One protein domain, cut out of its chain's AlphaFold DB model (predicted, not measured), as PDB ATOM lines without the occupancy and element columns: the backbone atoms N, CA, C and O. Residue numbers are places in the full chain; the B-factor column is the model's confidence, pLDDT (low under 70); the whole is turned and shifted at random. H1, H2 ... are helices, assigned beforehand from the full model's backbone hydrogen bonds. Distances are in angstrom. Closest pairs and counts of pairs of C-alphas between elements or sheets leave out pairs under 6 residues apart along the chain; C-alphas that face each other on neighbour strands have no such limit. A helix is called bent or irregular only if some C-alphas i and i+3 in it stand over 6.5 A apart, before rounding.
ATOM      1  N   ILE A   5      16.630  28.026 -41.039       89.88
ATOM      2  CA  ILE A   5      16.303  28.166 -39.611       89.88
ATOM      3  C   ILE A   5      15.063  29.046 -39.419       89.88
ATOM      4  O   ILE A   5      14.171  28.690 -38.650       89.88
ATOM      5  N   THR A   6      14.990  30.183 -40.119       91.19
ATOM      6  CA  THR A   6      13.822  31.074 -40.081       91.19
ATOM      7  C   THR A   6      12.568  30.341 -40.558       91.19
ATOM      8  O   THR A   6      11.541  30.418 -39.891       91.19
ATOM      9  N   THR A   7      12.655  29.575 -41.649       91.12
ATOM     10  CA  THR A   7      11.530  28.776 -42.160       91.12
ATOM     11  C   THR A   7      11.060  27.733 -41.147       91.12
ATOM     12  O   THR A   7       9.860  27.610 -40.929       91.12
ATOM     13  N   CYS A   8      11.972  27.022 -40.473       93.62
ATOM     14  CA  CYS A   8      11.601  26.058 -39.428       93.62
ATOM     15  C   CYS A   8      10.841  26.730 -38.278       93.62
ATOM     16  O   CYS A   8       9.775  26.266 -37.882       93.62
ATOM     17  N   ARG A   9      11.343  27.876 -37.799       90.69
ATOM     18  CA  ARG A   9      10.694  28.639 -36.722       90.69
ATOM     19  C   ARG A   9       9.294  29.115 -37.104       90.69
ATOM     20  O   ARG A   9       8.395  29.025 -36.283       90.69
ATOM     21  N   LEU A  10       9.102  29.574 -38.342       93.94
ATOM     22  CA  LEU A  10       7.793  30.010 -38.846       93.94
ATOM     23  C   LEU A  10       6.765  28.873 -38.954       93.94
ATOM     24  O   LEU A  10       5.577  29.153 -39.027       93.94
ATOM     25  N   ASN A  11       7.212  27.616 -38.981       92.38
ATOM     26  CA  ASN A  11       6.346  26.439 -39.067       92.38
ATOM     27  C   ASN A  11       6.184  25.717 -37.715       92.38
ATOM     28  O   ASN A  11       5.676  24.591 -37.668       92.38
ATOM     29  N   ASP A  12       6.634  26.333 -36.615       93.50
ATOM     30  CA  ASP A  12       6.660  25.720 -35.281       93.50
ATOM     31  C   ASP A  12       7.377  24.360 -35.295       93.50
ATOM     32  O   ASP A  12       6.863  23.347 -34.802       93.50
ATOM     33  N   VAL A  13       8.547  24.335 -35.938       94.44
ATOM     34  CA  VAL A  13       9.437  23.177 -36.057       94.44
ATOM     35  C   VAL A  13      10.768  23.512 -35.405       94.44
ATOM     36  O   VAL A  13      11.372  24.545 -35.703       94.44
ATOM     37  N   ASP A  14      11.251  22.617 -34.542       94.25
ATOM     38  CA  ASP A  14      12.589  22.743 -33.971       94.25
ATOM     39  C   ASP A  14      13.651  22.567 -35.077       94.25
ATOM     40  O   ASP A  14      13.757  21.479 -35.654       94.25
ATOM     41  N   PRO A  15      14.457  23.602 -35.391       93.50
ATOM     42  CA  PRO A  15      15.391  23.544 -36.513       93.50
ATOM     43  C   PRO A  15      16.469  22.472 -36.337       93.50
ATOM     44  O   PRO A  15      16.959  21.933 -37.325       93.50
ATOM     45  N   LYS A  16      16.860  22.174 -35.091       93.75
ATOM     46  CA  LYS A  16      17.921  21.209 -34.792       93.75
ATOM     47  C   LYS A  16      17.424  19.779 -34.995       93.75
ATOM     48  O   LYS A  16      18.109  18.997 -35.646       93.75
ATOM     49  N   ALA A  17      16.250  19.449 -34.463       94.25
ATOM     50  CA  ALA A  17      15.624  18.141 -34.612       94.25
ATOM     51  C   ALA A  17      15.300  17.847 -36.079       94.25
ATOM     52  O   ALA A  17      15.625  16.769 -36.571       94.25
ATOM     53  N   TRP A  18      14.726  18.828 -36.780       94.69
ATOM     54  CA  TRP A  18      14.440  18.706 -38.202       94.69
ATOM     55  C   TRP A  18      15.718  18.492 -39.017       94.69
ATOM     56  O   TRP A  18      15.808  17.523 -39.761       94.69
ATOM     57  N   LEU A  19      16.751  19.321 -38.825       94.19
ATOM     58  CA  LEU A  19      18.002  19.182 -39.572       94.19
ATOM     59  C   LEU A  19      18.694  17.838 -39.310       94.19
ATOM     60  O   LEU A  19      19.201  17.229 -40.247       94.19
ATOM     61  N   ALA A  20      18.717  17.370 -38.060       94.62
ATOM     62  CA  ALA A  20      19.310  16.079 -37.720       94.62
ATOM     63  C   ALA A  20      18.613  14.924 -38.455       94.62
ATOM     64  O   ALA A  20      19.289  14.060 -39.010       94.62
ATOM     65  N   ASP A  21      17.279  14.934 -38.506       92.75
ATOM     66  CA  ASP A  21      16.505  13.888 -39.178       92.75
ATOM     67  C   ASP A  21      16.611  13.983 -40.708       92.75
ATOM     68  O   ASP A  21      16.763  12.972 -41.389       92.75
ATOM     69  N   VAL A  22      16.625  15.200 -41.261       92.88
ATOM     70  CA  VAL A  22      16.864  15.426 -42.694       92.88
ATOM     71  C   VAL A  22      18.236  14.904 -43.102       92.88
ATOM     72  O   VAL A  22      18.329  14.151 -44.065       92.88
ATOM     73  N   LEU A  23      19.298  15.245 -42.367       93.69
ATOM     74  CA  LEU A  23      20.648  14.763 -42.669       93.69
ATOM     75  C   LEU A  23      20.766  13.241 -42.552       93.69
ATOM     76  O   LEU A  23      21.507  12.638 -43.322       93.69
ATOM     77  N   ALA A  24      20.026  12.621 -41.630       93.38
ATOM     78  CA  ALA A  24      20.004  11.170 -41.479       93.38
ATOM     79  C   ALA A  24      19.287  10.451 -42.634       93.38
ATOM     80  O   ALA A  24      19.634   9.316 -42.930       93.38
ATOM     81  N   ARG A  25      18.296  11.084 -43.282       89.94
ATOM     82  CA  ARG A  25      17.441  10.435 -44.297       89.94
ATOM     83  C   ARG A  25      17.719  10.865 -45.731       89.94
ATOM     84  O   ARG A  25      17.346  10.148 -46.653       89.94
ATOM     85  N   VAL A  26      18.329  12.030 -45.951       91.25
ATOM     86  CA  VAL A  26      18.456  12.643 -47.288       91.25
ATOM     87  C   VAL A  26      19.226  11.772 -48.283       91.25
ATOM     88  O   VAL A  26      18.935  11.823 -49.472       91.25
ATOM     89  N   ALA A  27      20.181  10.966 -47.811       89.19
ATOM     90  CA  ALA A  27      20.955  10.063 -48.662       89.19
ATOM     91  C   ALA A  27      20.152   8.828 -49.107       89.19
ATOM     92  O   ALA A  27      20.375   8.318 -50.203       89.19
ATOM     93  N   ASP A  28      19.208   8.381 -48.279       91.44
ATOM     94  CA  ASP A  28      18.398   7.184 -48.521       91.44
ATOM     95  C   ASP A  28      17.056   7.509 -49.199       91.44
ATOM     96  O   ASP A  28      16.365   6.619 -49.700       91.44
ATOM     97  N   LEU A  29      16.660   8.788 -49.226       90.25
ATOM     98  CA  LEU A  29      15.392   9.219 -49.801       90.25
ATOM     99  C   LEU A  29      15.512   9.460 -51.318       90.25
ATOM    100  O   LEU A  29      16.353  10.250 -51.754       90.25
ATOM    101  N   PRO A  30      14.627   8.883 -52.152       92.56
ATOM    102  CA  PRO A  30      14.580   9.234 -53.565       92.56
ATOM    103  C   PRO A  30      14.212  10.713 -53.750       92.56
ATOM    104  O   PRO A  30      13.330  11.235 -53.067       92.56
ATOM    105  N   THR A  31      14.816  11.371 -54.745       90.31
ATOM    106  CA  THR A  31      14.649  12.812 -55.017       90.31
ATOM    107  C   THR A  31      13.184  13.250 -55.113       90.31
ATOM    108  O   THR A  31      12.823  14.323 -54.635       90.31
ATOM    109  N   SER A  32      12.309  12.403 -55.667       92.75
ATOM    110  CA  SER A  32      10.871  12.686 -55.786       92.75
ATOM    111  C   SER A  32      10.163  12.859 -54.436       92.75
ATOM    112  O   SER A  32       9.103  13.477 -54.393       92.75
ATOM    113  N   ARG A  33      10.727  12.330 -53.345       91.38
ATOM    114  CA  ARG A  33      10.165  12.387 -51.989       91.38
ATOM    115  C   ARG A  33      10.836  13.433 -51.102       91.38
ATOM    116  O   ARG A  33      10.414  13.610 -49.971       91.38
ATOM    117  N   LEU A  34      11.825  14.184 -51.596       90.81
ATOM    118  CA  LEU A  34      12.498  15.226 -50.803       90.81
ATOM    119  C   LEU A  34      11.542  16.298 -50.266       90.81
ATOM    120  O   LEU A  34      11.829  16.911 -49.243       90.81
ATOM    121  N   HIS A  35      10.401  16.515 -50.921       91.19
ATOM    122  CA  HIS A  35       9.371  17.435 -50.442       91.19
ATOM    123  C   HIS A  35       8.795  17.026 -49.072       91.19
ATOM    124  O   HIS A  35       8.410  17.895 -48.298       91.19
ATOM    125  N   GLU A  36       8.819  15.736 -48.727       91.94
ATOM    126  CA  GLU A  36       8.412  15.217 -47.413       91.94
ATOM    127  C   GLU A  36       9.346  15.678 -46.282       91.94
ATOM    128  O   GLU A  36       8.968  15.692 -45.113       91.94
ATOM    129  N   LEU A  37      10.572  16.086 -46.625       92.31
ATOM    130  CA  LEU A  37      11.543  16.633 -45.682       92.31
ATOM    131  C   LEU A  37      11.362  18.136 -45.455       92.31
ATOM    132  O   LEU A  37      12.115  18.719 -44.679       92.31
ATOM    133  N   LEU A  38      10.395  18.799 -46.097       93.31
ATOM    134  CA  LEU A  38      10.085  20.197 -45.791       93.31
ATOM    135  C   LEU A  38       9.554  20.307 -44.350       93.31
ATOM    136  O   LEU A  38       8.866  19.395 -43.896       93.31
ATOM    137  N   PRO A  39       9.837  21.395 -43.606       93.62
ATOM    138  CA  PRO A  39       9.542  21.463 -42.170       93.62
ATOM    139  C   PRO A  39       8.092  21.112 -41.795       93.62
ATOM    140  O   PRO A  39       7.863  20.402 -40.816       93.62
ATOM    141  N   TRP A  40       7.109  21.571 -42.574       92.69
ATOM    142  CA  TRP A  40       5.688  21.312 -42.319       92.69
ATOM    143  C   TRP A  40       5.267  19.866 -42.628       92.69
ATOM    144  O   TRP A  40       4.564  19.265 -41.817       92.69
ATOM    145  N   GLU A  41       5.743  19.282 -43.732       94.62
ATOM    146  CA  GLU A  41       5.505  17.869 -44.074       94.62
ATOM    147  C   GLU A  41       6.174  16.943 -43.056       94.62
ATOM    148  O   GLU A  41       5.543  16.039 -42.508       94.62
ATOM    149  N   TRP A  42       7.430  17.231 -42.708       94.12
ATOM    150  CA  TRP A  42       8.191  16.490 -41.708       94.12
ATOM    151  C   TRP A  42       7.462  16.435 -40.364       94.12
ATOM    152  O   TRP A  42       7.357  15.382 -39.730       94.12
ATOM    153  N   LYS A  43       6.906  17.572 -39.935       93.19
ATOM    154  CA  LYS A  43       6.131  17.674 -38.700       93.19
ATOM    155  C   LYS A  43       4.871  16.808 -38.743       93.19
ATOM    156  O   LYS A  43       4.582  16.148 -37.747       93.19
ATOM    157  N   LEU A  44       4.140  16.801 -39.858       92.31
ATOM    158  CA  LEU A  44       2.950  15.961 -40.042       92.31
ATOM    159  C   LEU A  44       3.312  14.473 -40.020       92.31
ATOM    160  O   LEU A  44       2.706  13.705 -39.276       92.31
ATOM    161  N   LEU A  45       4.353  14.076 -40.753       90.88
ATOM    162  CA  LEU A  45       4.829  12.693 -40.797       90.88
ATOM    163  C   LEU A  45       5.214  12.181 -39.409       90.88
ATOM    164  O   LEU A  45       4.821  11.082 -39.025       90.88
ATOM    165  N   ARG A  46       5.919  12.995 -38.615       88.69
ATOM    166  CA  ARG A  46       6.304  12.633 -37.241       88.69
ATOM    167  C   ARG A  46       5.115  12.553 -36.287       88.69
ATOM    168  O   ARG A  46       5.174  11.778 -35.337       88.69
ATOM    169  N   GLN A  47       4.055  13.326 -36.507       87.19
ATOM    170  CA  GLN A  47       2.819  13.194 -35.727       87.19
ATOM    171  C   GLN A  47       2.104  11.880 -36.042       87.19
ATOM    172  O   GLN A  47       1.690  11.183 -35.119       87.19
ATOM    173  N   THR A  48       2.024  11.513 -37.322       87.62
ATOM    174  CA  THR A  48       1.438  10.244 -37.768       87.62
ATOM    175  C   THR A  48       2.211   9.040 -37.230       87.62
ATOM    176  O   THR A  48       1.608   8.122 -36.685       87.62
ATOM    177  N   ASP A  49       3.542   9.070 -37.322       85.00
ATOM    178  CA  ASP A  49       4.443   8.023 -36.818       85.00
ATOM    179  C   ASP A  49       4.238   7.790 -35.311       85.00
ATOM    180  O   ASP A  49       4.066   6.665 -34.848       85.00
ATOM    181  N   LYS A  50       4.129   8.882 -34.544       79.19
ATOM    182  CA  LYS A  50       3.908   8.839 -33.095       79.19
ATOM    183  C   LYS A  50       2.520   8.309 -32.715       79.19
ATOM    184  O   LYS A  50       2.388   7.636 -31.697       79.19
ATOM    185  N   ALA A  51       1.495   8.618 -33.513       76.31
ATOM    186  CA  ALA A  51       0.139   8.106 -33.315       76.31
ATOM    187  C   ALA A  51       0.041   6.603 -33.625       76.31
ATOM    188  O   ALA A  51      -0.655   5.879 -32.918       76.31
ATOM    189  N   ALA A  52       0.761   6.125 -34.645       74.62
ATOM    190  CA  ALA A  52       0.828   4.703 -34.973       74.62
ATOM    191  C   ALA A  52       1.520   3.888 -33.865       74.62
ATOM    192  O   ALA A  52       1.036   2.816 -33.508       74.62
ATOM    193  N   ASP A  53       2.599   4.422 -33.283       74.62
ATOM    194  CA  ASP A  53       3.341   3.778 -32.189       74.62
ATOM    195  C   ASP A  53       2.499   3.684 -30.897       74.62
ATOM    196  O   ASP A  53       2.484   2.656 -30.226       74.62
ATOM    197  N   GLN A  54       1.697   4.716 -30.589       70.62
ATOM    198  CA  GLN A  54       0.797   4.718 -29.424       70.62
ATOM    199  C   GLN A  54      -0.381   3.740 -29.523       70.62
ATOM    200  O   GLN A  54      -0.891   3.319 -28.489       70.62
ATOM    201  N   GLN A  55      -0.835   3.392 -30.729       62.62
ATOM    202  CA  GLN A  55      -1.979   2.494 -30.922       62.62
ATOM    203  C   GLN A  55      -1.593   1.004 -30.824       62.62
ATOM    204  O   GLN A  55      -2.472   0.148 -30.741       62.62
ATOM    205  N   ALA A  56      -0.292   0.696 -30.867       61.47
ATOM    206  CA  ALA A  56       0.251  -0.661 -30.815       61.47
ATOM    207  C   ALA A  56       0.716  -1.098 -29.406       61.47
ATOM    208  O   ALA A  56       1.215  -2.217 -29.266       61.47
TER     209      ALA A  56
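What this domain is: This is residues 5 to 56 of the 57 residues of the protein "IS66 C-terminal element" of Bradyrhizobium sp. Gha (UniProt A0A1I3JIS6). A small body of three short helices has a long helical arm, H4, whose residues 46 to 55 stick out from it with Ala 56. In the body H2 and H3 run opposite ways, loosely side by side, H1 sits across the first end of H2, and H4 sets out from near all three. The printed part has 52 residues with four named helices, H1 to H4 in that order, and no named strand; its class is all helix. It is only just compact, close to loose, with a radius of gyration of the C-alphas of 11.6 A and spans of 34 by 26 by 16 A.

How they stand to each other: H1, residues 5 to 10, and H2, residues 15 to 25, touch only at the corner by their link, at a steep tilt of 66 degrees; their closest C-alphas, of Cys 8 and Pro 15, are 5.4 A apart. H3, residues 31 to 37, is close to H2 but not clearly touching, at a shallow tilt of 28 degrees, opposite ways; the closest C-alphas, of Val 22 and Leu 37, are 6.2 A apart. H4, residues 39 to 55, and H3 only just touch, only at the corner, with 3 pairs of C-alphas within 8 A, from residues 41 to 45 of H4 alone; the closest, of Glu 36 and Trp 42, are 5.8 A apart, and the helices are about perpendicular at 76 degrees. H4 is close but not clearly touching to H1, with the closest C-alphas, of Cys 8 and Pro 39, 5.7 A apart, and to H2, with those of Trp 18 and Pro 39 6.9 A apart. H1 and H3 are apart. Each O i to N i+4 pair is within hydrogen-bond range in H1, H2 and H4; in H3 0 of 3 are, beside 3 of 4 O i to N i+3 pairs.

Where its parts are: H1 begins at C-alpha 5, (16.303, 28.166, -39.611). H2 is 15.4 A long, and H3, 10.6 A long, is irregular, with C-alphas 32 and 35 7.3 A apart. H4 runs 24.9 A from C-alpha 39 to C-alpha 55, (-1.979, 2.494, -30.922).

The domain as a whole: The C-alphas farthest apart, of Thr 6 and Ala 56, are 35.7 A apart. The printed part has no cut, and its three links are tight. The mean pLDDT of the printed part is 89.2, with residues 55 to 56 under 70.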